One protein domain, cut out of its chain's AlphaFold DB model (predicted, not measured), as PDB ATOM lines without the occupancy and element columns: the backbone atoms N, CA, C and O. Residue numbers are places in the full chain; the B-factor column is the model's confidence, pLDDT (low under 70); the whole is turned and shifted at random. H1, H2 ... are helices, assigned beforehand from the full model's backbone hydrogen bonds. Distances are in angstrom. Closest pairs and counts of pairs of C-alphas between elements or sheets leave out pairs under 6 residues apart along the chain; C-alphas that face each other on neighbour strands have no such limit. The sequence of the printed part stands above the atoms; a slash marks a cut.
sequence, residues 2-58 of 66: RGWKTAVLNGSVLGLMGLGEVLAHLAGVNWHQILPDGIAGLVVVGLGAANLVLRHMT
ATOM      1  N   ARG A   2     -20.399  27.742  19.270       69.50
ATOM      2  CA  ARG A   2     -20.621  26.293  19.520       69.50
ATOM      3  C   ARG A   2     -19.892  25.344  18.550       69.50
ATOM      4  O   ARG A   2     -19.410  24.311  18.994       69.50
ATOM      5  N   GLY A   3     -19.743  25.715  17.273       82.00
ATOM      6  CA  GLY A   3     -19.187  24.826  16.237       82.00
ATOM      7  C   GLY A   3     -17.741  24.373  16.466       82.00
ATOM      8  O   GLY A   3     -17.414  23.228  16.184       82.00
ATOM      9  N   TRP A   4     -16.890  25.225  17.051       93.12
ATOM     10  CA  TRP A   4     -15.485  24.874  17.296       93.12
ATOM     11  C   TRP A   4     -15.335  23.768  18.353       93.12
ATOM     12  O   TRP A   4     -14.542  22.853  18.172       93.12
ATOM     13  N   LYS A   5     -16.142  23.802  19.425       90.31
ATOM     14  CA  LYS A   5     -16.105  22.778  20.483       90.31
ATOM     15  C   LYS A   5     -16.521  21.415  19.935       90.31
ATOM     16  O   LYS A   5     -15.897  20.410  20.248       90.31
ATOM     17  N   THR A   6     -17.543  21.396  19.082       91.50
ATOM     18  CA  THR A   6     -17.982  20.185  18.382       91.50
ATOM     19  C   THR A   6     -16.914  19.678  17.414       91.50
ATOM     20  O   THR A   6     -16.659  18.481  17.381       91.50
ATOM     21  N   ALA A   7     -16.239  20.568  16.680       91.00
ATOM     22  CA  ALA A   7     -15.138  20.189  15.799       91.00
ATOM     23  C   ALA A   7     -13.964  19.561  16.569       91.00
ATOM     24  O   ALA A   7     -13.452  18.531  16.147       91.00
ATOM     25  N   VAL A   8     -13.582  20.125  17.721       93.94
ATOM     26  CA  VAL A   8     -12.537  19.550  18.588       93.94
ATOM     27  C   VAL A   8     -12.941  18.180  19.111       93.94
ATOM     28  O   VAL A   8     -12.149  17.248  19.028       93.94
ATOM     29  N   LEU A   9     -14.167  18.035  19.621       93.38
ATOM     30  CA  LEU A   9     -14.645  16.755  20.142       93.38
ATOM     31  C   LEU A   9     -14.670  15.688  19.045       93.38
ATOM     32  O   LEU A   9     -14.084  14.621  19.214       93.38
ATOM     33  N   ASN A  10     -15.248  15.996  17.887       93.31
ATOM     34  CA  ASN A  10     -15.295  15.058  16.768       93.31
ATOM     35  C   ASN A  10     -13.890  14.725  16.250       93.31
ATOM     36  O   ASN A  10     -13.579  13.560  16.017       93.31
ATOM     37  N   GLY A  11     -13.017  15.729  16.136       94.12
ATOM     38  CA  GLY A  11     -11.619  15.539  15.761       94.12
ATOM     39  C   GLY A  11     -10.864  14.651  16.749       94.12
ATOM     40  O   GLY A  11     -10.118  13.775  16.328       94.12
ATOM     41  N   SER A  12     -11.098  14.812  18.055       94.94
ATOM     42  CA  SER A  12     -10.476  13.963  19.076       94.94
ATOM     43  C   SER A  12     -10.965  12.520  19.016       94.94
ATOM     44  O   SER A  12     -10.153  11.613  19.146       94.94
ATOM     45  N   VAL A  13     -12.255  12.287  18.755       95.31
ATOM     46  CA  VAL A  13     -12.799  10.928  18.617       95.31
ATOM     47  C   VAL A  13     -12.178  10.236  17.408       95.31
ATOM     48  O   VAL A  13     -11.655   9.134  17.543       95.31
ATOM     49  N   LEU A  14     -12.150  10.904  16.253       94.31
ATOM     50  CA  LEU A  14     -11.499  10.375  15.052       94.31
ATOM     51  C   LEU A  14      -9.999  10.141  15.274       94.31
ATOM     52  O   LEU A  14      -9.471   9.107  14.875       94.31
ATOM     53  N   GLY A  15      -9.324  11.071  15.953       94.75
ATOM     54  CA  GLY A  15      -7.911  10.948  16.299       94.75
ATOM     55  C   GLY A  15      -7.629   9.758  17.215       94.75
ATOM     56  O   GLY A  15      -6.686   9.014  16.967       94.75
ATOM     57  N   LEU A  16      -8.463   9.532  18.233       96.06
ATOM     58  CA  LEU A  16      -8.339   8.385  19.138       96.06
ATOM     59  C   LEU A  16      -8.608   7.060  18.422       96.06
ATOM     60  O   LEU A  16      -7.889   6.093  18.658       96.06
ATOM     61  N   MET A  17      -9.599   7.017  17.528       94.81
ATOM     62  CA  MET A  17      -9.867   5.832  16.707       94.81
ATOM     63  C   MET A  17      -8.680   5.515  15.792       94.81
ATOM     64  O   MET A  17      -8.212   4.380  15.769       94.81
ATOM     65  N   GLY A  18      -8.143   6.526  15.102       94.56
ATOM     66  CA  GLY A  18      -6.954   6.365  14.265       94.56
ATOM     67  C   GLY A  18      -5.725   5.935  15.069       94.56
ATOM     68  O   GLY A  18      -4.988   5.050  14.642       94.56
ATOM     69  N   LEU A  19      -5.529   6.503  16.263       95.12
ATOM     70  CA  LEU A  19      -4.455   6.093  17.167       95.12
ATOM     71  C   LEU A  19      -4.606   4.626  17.585       95.12
ATOM     72  O   LEU A  19      -3.619   3.897  17.583       95.12
ATOM     73  N   GLY A  20      -5.823   4.184  17.908       94.81
ATOM     74  CA  GLY A  20      -6.107   2.790  18.241       94.81
ATOM     75  C   GLY A  20      -5.712   1.827  17.120       94.81
ATOM     76  O   GLY A  20      -5.040   0.835  17.381       94.81
ATOM     77  N   GLU A  21      -6.051   2.160  15.874       94.62
ATOM     78  CA  GLU A  21      -5.717   1.344  14.700       94.62
ATOM     79  C   GLU A  21      -4.202   1.238  14.471       94.62
ATOM     80  O   GLU A  21      -3.663   0.156  14.223       94.62
ATOM     81  N   VAL A  22      -3.492   2.362  14.607       95.56
ATOM     82  CA  VAL A  22      -2.028   2.405  14.506       95.56
ATOM     83  C   VAL A  22      -1.391   1.566  15.611       95.56
ATOM     84  O   VAL A  22      -0.493   0.771  15.342       95.56
ATOM     85  N   LEU A  23      -1.866   1.701  16.852       94.81
ATOM     86  CA  LEU A  23      -1.358   0.917  17.976       94.81
ATOM     87  C   LEU A  23      -1.635  -0.578  17.803       94.81
ATOM     88  O   LEU A  23      -0.770  -1.379  18.140       94.81
ATOM     89  N   ALA A  24      -2.783  -0.962  17.241       94.62
ATOM     90  CA  ALA A  24      -3.093  -2.359  16.943       94.62
ATOM     91  C   ALA A  24      -2.106  -2.957  15.928       94.62
ATOM     92  O   ALA A  24      -1.589  -4.054  16.143       94.62
ATOM     93  N   HIS A  25      -1.769  -2.209  14.873       92.56
ATOM     94  CA  HIS A  25      -0.748  -2.619  13.906       92.56
ATOM     95  C   HIS A  25       0.640  -2.738  14.549       92.56
ATOM     96  O   HIS A  25       1.351  -3.717  14.323       92.56
ATOM     97  N   LEU A  26       1.023  -1.768  15.382       92.62
ATOM     98  CA  LEU A  26       2.313  -1.772  16.075       92.62
ATOM     99  C   LEU A  26       2.402  -2.867  17.148       92.62
ATOM    100  O   LEU A  26       3.491  -3.373  17.403       92.62
ATOM    101  N   ALA A  27       1.287  -3.266  17.760       92.25
ATOM    102  CA  ALA A  27       1.256  -4.333  18.759       92.25
ATOM    103  C   ALA A  27       1.592  -5.714  18.170       92.25
ATOM    104  O   ALA A  27       2.097  -6.573  18.888       92.25
ATOM    105  N   GLY A  28       1.359  -5.926  16.869       91.44
ATOM    106  CA  GLY A  28       1.741  -7.159  16.172       91.44
ATOM    107  C   GLY A  28       3.244  -7.287  15.890       91.44
ATOM    108  O   GLY A  28       3.703  -8.346  15.467       91.44
ATOM    109  N   VAL A  29       4.021  -6.223  16.104       92.88
ATOM    110  CA  VAL A  29       5.460  -6.197  15.832       92.88
ATOM    111  C   VAL A  29       6.237  -6.790  17.009       92.88
ATOM    112  O   VAL A  29       6.033  -6.413  18.163       92.88
ATOM    113  N   ASN A  30       7.192  -7.682  16.722       91.69
ATOM    114  CA  ASN A  30       8.115  -8.194  17.736       91.69
ATOM    115  C   ASN A  30       9.191  -7.147  18.071       91.69
ATOM    116  O   ASN A  30      10.309  -7.181  17.555       91.69
ATOM    117  N   TRP A  31       8.843  -6.204  18.944       90.00
ATOM    118  CA  TRP A  31       9.732  -5.110  19.336       90.00
ATOM    119  C   TRP A  31      11.017  -5.578  19.988       90.00
ATOM    120  O   TRP A  31      12.038  -4.955  19.758       90.00
ATOM    121  N   HIS A  32      11.012  -6.687  20.723       89.12
ATOM    122  CA  HIS A  32      12.226  -7.180  21.368       89.12
ATOM    123  C   HIS A  32      13.271  -7.667  20.346       89.12
ATOM    124  O   HIS A  32      14.471  -7.575  20.585       89.12
ATOM    125  N   GLN A  33      12.826  -8.134  19.173       90.12
ATOM    126  CA  GLN A  33      13.719  -8.494  18.070       90.12
ATOM    127  C   GLN A  33      14.307  -7.261  17.360       90.12
ATOM    128  O   GLN A  33      15.451  -7.297  16.918       90.12
ATOM    129  N   ILE A  34      13.524  -6.187  17.219       89.25
ATOM    130  CA  ILE A  34      13.914  -4.980  16.463       89.25
ATOM    131  C   ILE A  34      14.664  -3.981  17.351       89.25
ATOM    132  O   ILE A  34      15.654  -3.379  16.941       89.25
ATOM    133  N   LEU A  35      14.179  -3.813  18.575       89.75
ATOM    134  CA  LEU A  35      14.685  -2.947  19.630       89.75
ATOM    135  C   LEU A  35      14.882  -3.789  20.907       89.75
ATOM    136  O   LEU A  35      14.033  -3.777  21.800       89.75
ATOM    137  N   PRO A  36      15.998  -4.531  21.006       86.38
ATOM    138  CA  PRO A  36      16.357  -5.239  22.224       86.38
ATOM    139  C   PRO A  36      16.390  -4.328  23.454       86.38
ATOM    140  O   PRO A  36      16.663  -3.121  23.375       86.38
ATOM    141  N   ASP A  37      16.161  -4.932  24.614       84.88
ATOM    142  CA  ASP A  37      16.183  -4.218  25.884       84.88
ATOM    143  C   ASP A  37      17.556  -3.559  26.107       84.88
ATOM    144  O   ASP A  37      18.610  -4.117  25.803       84.88
ATOM    145  N   GLY A  38      17.547  -2.327  26.615       85.88
ATOM    146  CA  GLY A  38      18.762  -1.554  26.892       85.88
ATOM    147  C   GLY A  38      19.231  -0.628  25.765       85.88
ATOM    148  O   GLY A  38      19.908   0.354  26.063       85.88
ATOM    149  N   ILE A  39      18.823  -0.839  24.504       90.75
ATOM    150  CA  ILE A  39      19.165   0.094  23.405       90.75
ATOM    151  C   ILE A  39      18.028   1.048  23.029       90.75
ATOM    152  O   ILE A  39      18.269   2.049  22.356       90.75
ATOM    153  N   ALA A  40      16.805   0.793  23.498       87.44
ATOM    154  CA  ALA A  40      15.634   1.602  23.165       87.44
ATOM    155  C   ALA A  40      15.831   3.099  23.462       87.44
ATOM    156  O   ALA A  40      15.558   3.946  22.612       87.44
ATOM    157  N   GLY A  41      16.378   3.430  24.637       87.62
ATOM    158  CA  GLY A  41      16.666   4.816  25.012       87.62
ATOM    159  C   GLY A  41      17.684   5.485  24.083       87.62
ATOM    160  O   GLY A  41      17.488   6.629  23.680       87.62
ATOM    161  N   LEU A  42      18.729   4.757  23.677       92.50
ATOM    162  CA  LEU A  42      19.731   5.253  22.727       92.50
ATOM    163  C   LEU A  42      19.126   5.502  21.344       92.50
ATOM    164  O   LEU A  42      19.420   6.526  20.734       92.50
ATOM    165  N   VAL A  43      18.247   4.615  20.870       93.19
ATOM    166  CA  VAL A  43      17.540   4.805  19.596       93.19
ATOM    167  C   VAL A  43      16.650   6.045  19.650       93.19
ATOM    168  O   VAL A  43      16.693   6.859  18.731       93.19
ATOM    169  N   VAL A  44      15.895   6.242  20.735       92.00
ATOM    170  CA  VAL A  44      15.051   7.436  20.915       92.00
ATOM    171  C   VAL A  44      15.891   8.715  20.901       92.00
ATOM    172  O   VAL A  44      15.542   9.670  20.206       92.00
ATOM    173  N   VAL A  45      17.024   8.734  21.610       95.25
ATOM    174  CA  VAL A  45      17.954   9.873  21.596       95.25
ATOM    175  C   VAL A  45      18.524  10.102  20.194       95.25
ATOM    176  O   VAL A  45      18.540  11.239  19.726       95.25
ATOM    177  N   GLY A  46      18.936   9.041  19.498       95.50
ATOM    178  CA  GLY A  46      19.457   9.111  18.132       95.50
ATOM    179  C   GLY A  46      18.439   9.670  17.137       95.50
ATOM    180  O   GLY A  46      18.768  10.566  16.364       95.50
ATOM    181  N   LEU A  47      17.184   9.214  17.204       95.25
ATOM    182  CA  LEU A  47      16.083   9.747  16.397       95.25
ATOM    183  C   LEU A  47      15.814  11.223  16.713       95.25
ATOM    184  O   LEU A  47      15.636  12.025  15.798       95.25
ATOM    185  N   GLY A  48      15.832  11.602  17.994       93.38
ATOM    186  CA  GLY A  48      15.682  12.993  18.419       93.38
ATOM    187  C   GLY A  48      16.800  13.894  17.891       93.38
ATOM    188  O   GLY A  48      16.524  14.975  17.367       93.38
ATOM    189  N   ALA A  49      18.048  13.434  17.967       95.44
ATOM    190  CA  ALA A  49      19.206  14.145  17.434       95.44
ATOM    191  C   ALA A  49      19.136  14.272  15.905       95.44
ATOM    192  O   ALA A  49      19.308  15.369  15.378       95.44
ATOM    193  N   ALA A  50      18.811  13.189  15.193       93.44
ATOM    194  CA  ALA A  50      18.621  13.212  13.743       93.44
ATOM    195  C   ALA A  50      17.510  14.191  13.337       93.44
ATOM    196  O   ALA A  50      17.699  14.991  12.426       93.44
ATOM    197  N   ASN A  51      16.383  14.193  14.053       93.31
ATOM    198  CA  ASN A  51      15.297  15.142  13.825       93.31
ATOM    199  C   ASN A  51      15.732  16.596  14.073       93.31
ATOM    200  O   ASN A  51      15.380  17.484  13.299       93.31
ATOM    201  N   LEU A  52      16.518  16.853  15.123       90.88
ATOM    202  CA  LEU A  52      17.067  18.182  15.388       90.88
ATOM    203  C   LEU A  52      17.977  18.639  14.244       90.88
ATOM    204  O   LEU A  52      17.838  19.766  13.778       90.88
ATOM    205  N   VAL A  53      18.866  17.765  13.769       91.19
ATOM    206  CA  VAL A  53      19.758  18.043  12.636       91.19
ATOM    207  C   VAL A  53      18.952  18.330  11.373       91.19
ATOM    208  O   VAL A  53      19.158  19.369  10.751       91.19
ATOM    209  N   LEU A  54      17.987  17.470  11.038       88.50
ATOM    210  CA  LEU A  54      17.101  17.666   9.889       88.50
ATOM    211  C   LEU A  54      16.396  19.019   9.965       88.50
ATOM    212  O   LEU A  54      16.409  19.761   8.991       88.50
ATOM    213  N   ARG A  55      15.878  19.392  11.139       86.25
ATOM    214  CA  ARG A  55      15.211  20.680  11.349       86.25
ATOM    215  C   ARG A  55      16.130  21.891  11.153       86.25
ATOM    216  O   ARG A  55      15.629  22.948  10.789       86.25
ATOM    217  N   HIS A  56      17.434  21.752  11.393       86.00
ATOM    218  CA  HIS A  56      18.418  22.810  11.128       86.00
ATOM    219  C   HIS A  56      18.892  22.833   9.670       86.00
ATOM    220  O   HIS A  56      19.324  23.876   9.196       86.00
ATOM    221  N   MET A  57      18.833  21.700   8.968       85.62
ATOM    222  CA  MET A  57      19.203  21.601   7.552       85.62
ATOM    223  C   MET A  57      18.060  21.995   6.613       85.62
ATOM    224  O   MET A  57      18.306  22.413   5.483       85.62
ATOM    225  N   THR A  58      16.807  21.850   7.047       84.19
ATOM    226  CA  THR A  58      15.638  22.249   6.264       84.19
ATOM    227  C   THR A  58      15.245  23.691   6.584       84.19
ATOM    228  O   THR A  58      14.561  23.949   7.576       84.19
TER     229      THR A  58
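This is residues 2 to 58 of the 66 residues of an uncharacterized protein of Roseibium hamelinense (UniProt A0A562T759). Two helices form the arms of a wide, open V: the longer arm is H1, the shorter is H3, and the small helix H2 sits in the corner between them. The space between the arms is empty, and both arms stick out freely from the corner, with residues 2 to 30 and 44 to 58 standing free. The printed part has 57 residues with three named helices, in the order H1, H2, H3, and no named strand; its class is all helix. It is extended, with a radius of gyration of the C-alphas of 17.3 A, and flat, spanning 47 by 34 by 16 A.

H1, residues 2 to 27, is apart from H2, residues 31 to 34. H3, residues 40 to 57, is apart from H1 and from H2. Every O i to N i+4 pair is within hydrogen-bond range in H1 and H3; H2 is too short for such a pair, and its 1 O i to N i+3 pair is within range.

H1 measures 37.6 A, from C-alpha 2 at (-20.621, 26.293, 19.520) to C-alpha 27 at (1.256, -4.333, 18.759), with y falling from end to end. H2 measures 5.1 A from C-alpha 31 to C-alpha 34. H3 measures 25.6 A, from C-alpha 40 at (15.634, 1.602, 23.165) to C-alpha 57 at (19.203, 21.601, 7.552), with y rising from end to end.

The two C-alphas farthest apart are those of Arg 2 and Gln 33, 48.9 A. The first and last printed C-alphas, of Arg 2 and Thr 58, are 38.8 A apart. The links H1 to H2 and H2 to H3 are tight, with 3 and 5 residues. The printed part has no cut. Its mean pLDDT is 91.3, and residue 2 is under 70.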